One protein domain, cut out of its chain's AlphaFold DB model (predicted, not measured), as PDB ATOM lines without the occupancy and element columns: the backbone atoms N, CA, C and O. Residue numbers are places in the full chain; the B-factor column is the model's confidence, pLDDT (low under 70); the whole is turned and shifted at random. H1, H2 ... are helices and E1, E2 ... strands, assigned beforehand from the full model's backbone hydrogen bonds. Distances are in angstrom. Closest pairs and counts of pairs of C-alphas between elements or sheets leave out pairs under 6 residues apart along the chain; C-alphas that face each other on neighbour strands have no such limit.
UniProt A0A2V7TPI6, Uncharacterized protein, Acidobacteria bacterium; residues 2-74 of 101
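This is residues 2 to 74 of the 101 residues of an uncharacterized protein of Acidobacteria bacterium (UniProt A0A2V7TPI6). A twisted four-stranded sheet has two helices, H1 and H2, side by side over one face and no named helix over the other. H1 runs along the strands, while H2 stands up from the sheet, so that its far end leads away from the strands. The printed part has 73 residues, with two named helices and four named strands that follow one another along the chain as H1, E1, E2, E3, E4, H2; the sheet runs E1, E2, E4, E3 and is mixed, and the class is mixed, helices and strands. The whole is compact and rounded, with a radius of gyration of the C-alphas of 11.9 A and spans of 29 by 27 by 21 A.

In the sheet, E1 is residues 18 to 20, E2 residues 34 to 39 with 16.7 A from first to last C-alpha, E4 residues 53 to 58 with 16.5 A, and E3 residues 45 to 50 with 15.5 A. H1, residues 2 to 12, begins at C-alpha 2 (162.526, 207.827, 98.076) and is 15.1 A long. H2, residues 60 to 73, is 20.0 A long and ends at C-alpha 73 (161.857, 194.505, 102.393).

E2 and E4 are parallel, with N 38 and O 56 2.8 A apart, within hydrogen-bond range. E1 and E2 form an antiparallel hairpin, with N 19 and O 37 at 2.8 A; E3 and E4 form another, with N 47 and O 55 at 2.8 A. H1 is on the sheet over E1 and E2, at a height of 10.1 A. H2 is on the same face. H1 and H2 touch at a shallow tilt of 24 degrees, opposite ways; their closest C-alphas, of Ser 12 and Trp 63, are 4.8 A apart. Every O i to N i+4 pair is within hydrogen-bond range in H1, and 8 of 10 in H2.

The C-alphas of Ala 50 and Arg 72, the farthest apart, are 31.8 A apart. The printed part has no cut, and the link from E1 to E2 is long, with 13 residues. The mean pLDDT of the printed part is 78.7; residues 2 to 5, 14 to 16, 25 to 29 and 71 to 74 are under 70.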
ATOM      1  N   ALA A   2     162.371 207.400  99.477       56.69
ATOM      2  CA  ALA A   2     162.526 207.827  98.076       56.69
ATOM      3  C   ALA A   2     163.991 207.962  97.600       56.69
ATOM      4  O   ALA A   2     164.294 207.603  96.468       56.69
ATOM      5  N   LEU A   3     164.918 208.415  98.458       62.59
ATOM      6  CA  LEU A   3     166.311 208.622  98.028       62.59
ATOM      7  C   LEU A   3     167.108 207.311  97.887       62.59
ATOM      8  O   LEU A   3     167.972 207.248  97.023       62.59
ATOM      9  N   LEU A   4     166.813 206.263  98.675       65.88
ATOM     10  CA  LEU A   4     167.492 204.961  98.537       65.88
ATOM     11  C   LEU A   4     167.071 204.300  97.230       65.88
ATOM     12  O   LEU A   4     167.909 203.862  96.454       65.88
ATOM     13  N   ARG A   5     165.764 204.314  96.957       69.88
ATOM     14  CA  ARG A   5     165.205 203.844  95.691       69.88
ATOM     15  C   ARG A   5     165.779 204.616  94.503       69.88
ATOM     16  O   ARG A   5     166.188 204.002  93.533       69.88
ATOM     17  N   ASN A   6     165.889 205.943  94.583       72.56
ATOM     18  CA  ASN A   6     166.515 206.732  93.514       72.56
ATOM     19  C   ASN A   6     167.999 206.388  93.310       72.56
ATOM     20  O   ASN A   6     168.465 206.335  92.172       72.56
ATOM     21  N   ALA A   7     168.734 206.128  94.390       73.88
ATOM     22  CA  ALA A   7     170.116 205.669  94.313       73.88
ATOM     23  C   ALA A   7     170.222 204.288  93.640       73.88
ATOM     24  O   ALA A   7     171.035 204.114  92.737       73.88
ATOM     25  N   MET A   8     169.363 203.335  94.010       79.50
ATOM     26  CA  MET A   8     169.334 202.001  93.393       79.50
ATOM     27  C   MET A   8     168.900 202.057  91.926       79.50
ATOM     28  O   MET A   8     169.552 201.458  91.079       79.50
ATOM     29  N   ARG A   9     167.902 202.881  91.590       79.69
ATOM     30  CA  ARG A   9     167.484 203.144  90.201       79.69
ATOM     31  C   ARG A   9     168.579 203.748  89.333       79.69
ATOM     32  O   ARG A   9     168.593 203.544  88.125       79.69
ATOM     33  N   THR A  10     169.500 204.495  89.932       81.69
ATOM     34  CA  THR A  10     170.651 205.047  89.206       81.69
ATOM     35  C   THR A  10     171.605 203.935  88.760       81.69
ATOM     36  O   THR A  10     172.152 204.008  87.659       81.69
ATOM     37  N   LEU A  11     171.764 202.896  89.589       79.62
ATOM     38  CA  LEU A  11     172.570 201.709  89.294       79.62
ATOM     39  C   LEU A  11     171.835 200.769  88.328       79.62
ATOM     40  O   LEU A  11     172.396 200.388  87.306       79.62
ATOM     41  N   SER A  12     170.561 200.464  88.591       79.00
ATOM     42  CA  SER A  12     169.752 199.562  87.759       79.00
ATOM     43  C   SER A  12     169.335 200.163  86.412       79.00
ATOM     44  O   SER A  12     169.035 199.432  85.474       79.00
ATOM     45  N   GLY A  13     169.348 201.491  86.282       76.00
ATOM     46  CA  GLY A  13     169.141 202.201  85.019       76.00
ATOM     47  C   GLY A  13     170.416 202.401  84.194       76.00
ATOM     48  O   GLY A  13     170.346 202.997  83.121       76.00
ATOM     49  N   GLY A  14     171.586 201.975  84.691       67.06
ATOM     50  CA  GLY A  14     172.878 202.136  84.007       67.06
ATOM     51  C   GLY A  14     173.364 203.587  83.868       67.06
ATOM     52  O   GLY A  14     174.316 203.851  83.136       67.06
ATOM     53  N   VAL A  15     172.723 204.538  84.556       65.69
ATOM     54  CA  VAL A  15     173.030 205.977  84.466       65.69
ATOM     55  C   VAL A  15     174.230 206.345  85.345       65.69
ATOM     56  O   VAL A  15     175.007 207.230  84.991       65.69
ATOM     57  N   GLY A  16     174.422 205.654  86.475       64.75
ATOM     58  CA  GLY A  16     175.575 205.837  87.357       64.75
ATOM     59  C   GLY A  16     176.363 204.548  87.551       64.75
ATOM     60  O   GLY A  16     175.799 203.492  87.813       64.75
ATOM     61  N   ARG A  17     177.696 204.641  87.460       81.50
ATOM     62  CA  ARG A  17     178.598 203.495  87.678       81.50
ATOM     63  C   ARG A  17     178.803 203.156  89.151       81.50
ATOM     64  O   ARG A  17     179.180 202.034  89.460       81.50
ATOM     65  N   GLN A  18     178.596 204.116  90.052       87.88
ATOM     66  CA  GLN A  18     178.824 203.930  91.481       87.88
ATOM     67  C   GLN A  18     177.951 204.854  92.330       87.88
ATOM     68  O   GLN A  18     177.650 205.976  91.922       87.88
ATOM     69  N   VAL A  19     177.617 204.399  93.534       87.50
ATOM     70  CA  VAL A  19     176.938 205.158  94.584       87.50
ATOM     71  C   VAL A  19     177.633 204.876  95.914       87.50
ATOM     72  O   VAL A  19     177.720 203.727  96.345       87.50
ATOM     73  N   ALA A  20     178.107 205.920  96.589       86.44
ATOM     74  CA  ALA A  20     178.531 205.817  97.981       86.44
ATOM     75  C   ALA A  20     177.281 205.781  98.870       86.44
ATOM     76  O   ALA A  20     176.562 206.772  98.981       86.44
ATOM     77  N   LEU A  21     176.977 204.626  99.467       80.81
ATOM     78  CA  LEU A  21     175.709 204.451 100.181       80.81
ATOM     79  C   LEU A  21     175.635 205.309 101.444       80.81
ATOM     80  O   LEU A  21     174.559 205.789 101.781       80.81
ATOM     81  N   HIS A  22     176.769 205.556 102.100       78.06
ATOM     82  CA  HIS A  22     176.838 206.378 103.313       78.06
ATOM     83  C   HIS A  22     176.713 207.885 103.063       78.06
ATOM     84  O   HIS A  22     176.507 208.630 104.017       78.06
ATOM     85  N   ASP A  23     176.755 208.338 101.806       80.38
ATOM     86  CA  ASP A  23     176.423 209.728 101.467       80.38
ATOM     87  C   ASP A  23     174.900 209.967 101.510       80.38
ATOM     88  O   ASP A  23     174.430 211.107 101.472       80.38
ATOM     89  N   LEU A  24     174.096 208.899 101.602       70.31
ATOM     90  CA  LEU A  24     172.650 209.000 101.753       70.31
ATOM     91  C   LEU A  24     172.290 209.324 103.217       70.31
ATOM     92  O   LEU A  24     172.716 208.617 104.129       70.31
ATOM     93  N   PRO A  25     171.414 210.314 103.474       56.34
ATOM     94  CA  PRO A  25     171.204 210.888 104.812       56.34
ATOM     95  C   PRO A  25     170.607 209.935 105.866       56.34
ATOM     96  O   PRO A  25     170.559 210.277 107.043       56.34
ATOM     97  N   PHE A  26     170.125 208.756 105.470       63.06
ATOM     98  CA  PHE A  26     169.556 207.735 106.364       63.06
ATOM     99  C   PHE A  26     170.423 206.477 106.475       63.06
ATOM    100  O   PHE A  26     170.033 205.540 107.169       63.06
ATOM    101  N   VAL A  27     171.571 206.425 105.797       66.19
ATOM    102  CA  VAL A  27     172.489 205.289 105.874       66.19
ATOM    103  C   VAL A  27     173.568 205.627 106.893       66.19
ATOM    104  O   VAL A  27     174.415 206.487 106.668       66.19
ATOM    105  N   GLN A  28     173.534 204.956 108.041       63.59
ATOM    106  CA  GLN A  28     174.568 205.103 109.062       63.59
ATOM    107  C   GLN A  28     175.664 204.063 108.842       63.59
ATOM    108  O   GLN A  28     175.394 202.902 108.541       63.59
ATOM    109  N   SER A  29     176.910 204.496 108.990       67.75
ATOM    110  CA  SER A  29     178.054 203.593 109.060       67.75
ATOM    111  C   SER A  29     178.076 202.872 110.412       67.75
ATOM    112  O   SER A  29     177.806 203.483 111.449       67.75
ATOM    113  N   VAL A  30     178.427 201.587 110.396       73.94
ATOM    114  CA  VAL A  30     178.764 200.800 111.588       73.94
ATOM    115  C   VAL A  30     180.276 200.626 111.613       73.94
ATOM    116  O   VAL A  30     180.862 200.342 110.577       73.94
ATOM    117  N   ASP A  31     180.916 200.855 112.760       75.44
ATOM    118  CA  ASP A  31     182.371 200.712 112.938       75.44
ATOM    119  C   ASP A  31     183.233 201.445 111.895       75.44
ATOM    120  O   ASP A  31     184.357 201.054 111.592       75.44
ATOM    121  N   LYS A  32     182.716 202.568 111.378       80.06
ATOM    122  CA  LYS A  32     183.321 203.383 110.309       80.06
ATOM    123  C   LYS A  32     183.387 202.693 108.943       80.06
ATOM    124  O   LYS A  32     183.937 203.291 108.019       80.06
ATOM    125  N   CYS A  33     182.783 201.516 108.790       81.81
ATOM    126  CA  CYS A  33     182.674 200.826 107.515       81.81
ATOM    127  C   CYS A  33     182.000 201.708 106.465       81.81
ATOM    128  O   CYS A  33     180.992 202.367 106.743       81.81
ATOM    129  N   GLN A  34     182.565 201.689 105.266       85.25
ATOM    130  CA  GLN A  34     182.070 202.359 104.081       85.25
ATOM    131  C   GLN A  34     181.707 201.315 103.030       85.25
ATOM    132  O   GLN A  34     182.535 200.486 102.661       85.25
ATOM    133  N   LEU A  35     180.479 201.373 102.526       86.25
ATOM    134  CA  LEU A  35     180.001 200.561 101.419       86.25
ATOM    135  C   LEU A  35     179.720 201.425 100.189       86.25
ATOM    136  O   LEU A  35     178.951 202.395 100.234       86.25
ATOM    137  N   ARG A  36     180.314 201.034  99.062       90.56
ATOM    138  CA  ARG A  36     180.046 201.617  97.749       90.56
ATOM    139  C   ARG A  36     179.358 200.600  96.853       90.56
ATOM    140  O   ARG A  36     179.916 199.548  96.573       90.56
ATOM    141  N   ALA A  37     178.171 200.933  96.372       90.06
ATOM    142  CA  ALA A  37     177.471 200.150  95.367       90.06
ATOM    143  C   ALA A  37     178.006 200.499  93.971       90.06
ATOM    144  O   ALA A  37     178.170 201.676  93.656       90.06
ATOM    145  N   ILE A  38     178.312 199.499  93.149       90.69
ATOM    146  CA  ILE A  38     178.948 199.651  91.836       90.69
ATOM    147  C   ILE A  38     178.180 198.826  90.804       90.69
ATOM    148  O   ILE A  38     177.915 197.643  91.018       90.69
ATOM    149  N   SER A  39     177.865 199.444  89.666       90.06
ATOM    150  CA  SER A  39     177.361 198.747  88.482       90.06
ATOM    151  C   SER A  39     178.536 198.350  87.590       90.06
ATOM    152  O   SER A  39     179.301 199.212  87.150       90.06
ATOM    153  N   ALA A  40     178.667 197.058  87.306       88.62
ATOM    154  CA  ALA A  40     179.705 196.485  86.453       88.62
ATOM    155  C   ALA A  40     179.098 195.556  85.387       88.62
ATOM    156  O   ALA A  40     177.883 195.436  85.276       88.62
ATOM    157  N   GLU A  41     179.940 194.923  84.572       85.62
ATOM    158  CA  GLU A  41     179.498 193.928  83.579       85.62
ATOM    159  C   GLU A  41     179.230 192.550  84.201       85.62
ATOM    160  O   GLU A  41     178.480 191.758  83.639       85.62
ATOM    161  N   ALA A  42     179.826 192.269  85.362       82.06
ATOM    162  CA  ALA A  42     179.720 190.992  86.052       82.06
ATOM    163  C   ALA A  42     179.488 191.185  87.555       82.06
ATOM    164  O   ALA A  42     179.931 192.173  88.149       82.06
ATOM    165  N   ASP A  43     178.835 190.196  88.160       81.88
ATOM    166  CA  ASP A  43     178.610 190.128  89.600       81.88
ATOM    167  C   ASP A  43     179.885 189.701  90.325       81.88
ATOM    168  O   ASP A  43     180.432 188.628  90.069       81.88
ATOM    169  N   LEU A  44     180.336 190.526  91.271       82.44
ATOM    170  CA  LEU A  44     181.397 190.162  92.219       82.44
ATOM    171  C   LEU A  44     180.876 190.072  93.661       82.44
ATOM    172  O   LEU A  44     181.579 189.566  94.533       82.44
ATOM    173  N   GLY A  45     179.658 190.552  93.921       84.19
ATOM    174  CA  GLY A  45     179.086 190.602  95.264       84.19
ATOM    175  C   GLY A  45     179.751 191.676  96.124       84.19
ATOM    176  O   GLY A  45     180.153 192.724  95.615       84.19
ATOM    177  N   VAL A  46     179.827 191.444  97.438       85.56
ATOM    178  CA  VAL A  46     180.499 192.357  98.374       85.56
ATOM    179  C   VAL A  46     181.960 191.951  98.542       85.56
ATOM    180  O   VAL A  46     182.259 190.838  98.968       85.56
ATOM    181  N   VAL A  47     182.873 192.872  98.241       85.00
ATOM    182  CA  VAL A  47     184.322 192.667  98.291       85.00
ATOM    183  C   VAL A  47     184.961 193.723  99.187       85.00
ATOM    184  O   VAL A  47     184.734 194.920  99.017       85.00
ATOM    185  N   ALA A  48     185.806 193.290 100.122       86.88
ATOM    186  CA  ALA A  48     186.637 194.198 100.906       86.88
ATOM    187  C   ALA A  48     187.786 194.754 100.046       86.88
ATOM    188  O   ALA A  48     188.523 193.999  99.407       86.88
ATOM    189  N   ARG A  49     187.959 196.077 100.046       88.56
ATOM    190  CA  ARG A  49     189.089 196.780  99.409       88.56
ATOM    191  C   ARG A  49     190.106 197.279 100.427       88.56
ATOM    192  O   ARG A  49     191.293 197.338 100.120       88.56
ATOM    193  N   ALA A  50     189.644 197.589 101.632       89.31
ATOM    194  CA  ALA A  50     190.459 197.935 102.787       89.31
ATOM    195  C   ALA A  50     189.747 197.459 104.072       89.31
ATOM    196  O   ALA A  50     188.590 197.044 103.996       89.31
ATOM    197  N   PRO A  51     190.386 197.528 105.258       86.25
ATOM    198  CA  PRO A  51     189.803 197.042 106.515       86.25
ATOM    199  C   PRO A  51     188.417 197.602 106.870       86.25
ATOM    200  O   PRO A  51     187.691 196.974 107.630       86.25
ATOM    201  N   VAL A  52     188.060 198.771 106.331       83.81
ATOM    202  CA  VAL A  52     186.764 199.431 106.548       83.81
ATOM    203  C   VAL A  52     186.105 199.882 105.243       83.81
ATOM    204  O   VAL A  52     185.105 200.583 105.293       83.81
ATOM    205  N   ASP A  53     186.632 199.486 104.083       88.31
ATOM    206  CA  ASP A  53     186.108 199.909 102.782       88.31
ATOM    207  C   ASP A  53     185.669 198.696 101.969       88.31
ATOM    208  O   ASP A  53     186.465 197.797 101.679       88.31
ATOM    209  N   PHE A  54     184.404 198.703 101.571       87.44
ATOM    210  CA  PHE A  54     183.739 197.613 100.878       87.44
ATOM    211  C   PHE A  54     183.098 198.108  99.586       87.44
ATOM    212  O   PHE A  54     182.530 199.202  99.509       87.44
ATOM    213  N   GLU A  55     183.141 197.258  98.573       91.25
ATOM    214  CA  GLU A  55     182.448 197.457  97.311       91.25
ATOM    215  C   GLU A  55     181.388 196.381  97.145       91.25
ATOM    216  O   GLU A  55     181.682 195.200  97.282       91.25
ATOM    217  N   TRP A  56     180.165 196.786  96.826       91.19
ATOM    218  CA  TRP A  56     179.109 195.894  96.384       91.19
ATOM    219  C   TRP A  56     178.971 196.032  94.873       91.19
ATOM    220  O   TRP A  56     178.394 196.999  94.382       91.19
ATOM    221  N   THR A  57     179.561 195.099  94.135       88.38
ATOM    222  CA  THR A  57     179.627 195.147  92.675       88.38
ATOM    223  C   THR A  57     178.689 194.117  92.069       88.38
ATOM    224  O   THR A  57     178.887 192.912  92.243       88.38
ATOM    225  N   LEU A  58     177.697 194.607  91.329       86.56
ATOM    226  CA  LEU A  58     176.732 193.789  90.602       86.56
ATOM    227  C   LEU A  58     176.598 194.258  89.148       86.56
ATOM    228  O   LEU A  58     176.844 195.421  88.818       86.56
ATOM    229  N   GLY A  59     176.175 193.336  88.296       85.62
ATOM    230  CA  GLY A  59     175.669 193.549  86.959       85.62
ATOM    231  C   GLY A  59     174.298 194.217  86.956       85.62
ATOM    232  O   GLY A  59     173.597 194.285  87.967       85.62
ATOM    233  N   LEU A  60     173.912 194.720  85.784       87.00
ATOM    234  CA  LEU A  60     172.679 195.489  85.604       87.00
ATOM    235  C   LEU A  60     171.418 194.696  85.986       87.00
ATOM    236  O   LEU A  60     170.548 195.219  86.677       87.00
ATOM    237  N   GLU A  61     171.332 193.434  85.560       84.06
ATOM    238  CA  GLU A  61     170.195 192.556  85.864       84.06
ATOM    239  C   GLU A  61     170.063 192.311  87.372       84.06
ATOM    240  O   GLU A  61     168.976 192.437  87.936       84.06
ATOM    241  N   SER A  62     171.180 192.063  88.051       83.81
ATOM    242  CA  SER A  62     171.222 191.881  89.501       83.81
ATOM    243  C   SER A  62     170.836 193.166  90.247       83.81
ATOM    244  O   SER A  62     170.091 193.107  91.225       83.81
ATOM    245  N   TRP A  63     171.228 194.350  89.759       85.12
ATOM    246  CA  TRP A  63     170.746 195.626  90.311       85.12
ATOM    247  C   TRP A  63     169.244 195.857  90.102       85.12
ATOM    248  O   TRP A  63     168.593 196.413  90.988       85.12
ATOM    249  N   LEU A  64     168.678 195.433  88.966       83.69
ATOM    250  CA  LEU A  64     167.227 195.478  88.736       83.69
ATOM    251  C   LEU A  64     166.486 194.601  89.747       83.69
ATOM    252  O   LEU A  64     165.532 195.065  90.371       83.69
ATOM    253  N   GLN A  65     166.975 193.382  89.988       82.00
ATOM    254  CA  GLN A  65     166.398 192.491  90.996       82.00
ATOM    255  C   GLN A  65     166.446 193.106  92.403       82.00
ATOM    256  O   GLN A  65     165.474 193.002  93.152       82.00
ATOM    257  N   VAL A  66     167.540 193.790  92.764       80.31
ATOM    258  CA  VAL A  66     167.641 194.511  94.045       80.31
ATOM    259  C   VAL A  66     166.589 195.627  94.146       80.31
ATOM    260  O   VAL A  66     165.934 195.735  95.184       80.31
ATOM    261  N   ASP A  67     166.385 196.434  93.098       80.19
ATOM    262  CA  ASP A  67     165.380 197.517  93.102       80.19
ATOM    263  C   ASP A  67     163.941 196.982  93.232       80.19
ATOM    264  O   ASP A  67     163.145 197.511  94.017       80.19
ATOM    265  N   GLU A  68     163.622 195.897  92.518       80.75
ATOM    266  CA  GLU A  68     162.314 195.230  92.574       80.75
ATOM    267  C   GLU A  68     162.023 194.644  93.959       80.75
ATOM    268  O   GLU A  68     160.913 194.773  94.486       80.75
ATOM    269  N   GLN A  69     163.018 194.013  94.586       73.81
ATOM    270  CA  GLN A  69     162.832 193.405  95.902       73.81
ATOM    271  C   GLN A  69     162.806 194.434  97.034       73.81
ATOM    272  O   GLN A  69     162.219 194.159  98.083       73.81
ATOM    273  N   LEU A  70     163.363 195.634  96.827       71.62
ATOM    274  CA  LEU A  70     163.429 196.688  97.840       71.62
ATOM    275  C   LEU A  70     162.050 197.038  98.424       71.62
ATOM    276  O   LEU A  70     161.957 197.391  99.594       71.62
ATOM    277  N   GLU A  71     160.969 196.942  97.639       62.91
ATOM    278  CA  GLU A  71     159.598 197.166  98.141       62.91
ATOM    279  C   GLU A  71     159.183 196.128  99.181       62.91
ATOM    280  O   GLU A  71     158.667 196.501 100.232       62.91
ATOM    281  N   ARG A  72     159.488 194.851  98.940       63.38
ATOM    282  CA  ARG A  72     159.113 193.739  99.828       63.38
ATOM    283  C   ARG A  72     159.829 193.807 101.174       63.38
ATOM    284  O   ARG A  72     159.230 193.490 102.195       63.38
ATOM    285  N   PHE A  73     161.077 194.274 101.173       57.91
ATOM    286  CA  PHE A  73     161.857 194.505 102.393       57.91
ATOM    287  C   PHE A  73     161.366 195.704 103.211       57.91
ATOM    288  O   PHE A  73     161.691 195.822 104.389       57.91
ATOM    289  N   CYS A  74     160.591 196.600 102.598       53.47
ATOM    290  CA  CYS A  74     160.096 197.816 103.238       53.47
ATOM    291  C   CYS A  74     158.623 197.726 103.656       53.47
ATOM    292  O   CYS A  74     158.102 198.681 104.234       53.47
TER     293      CYS A  74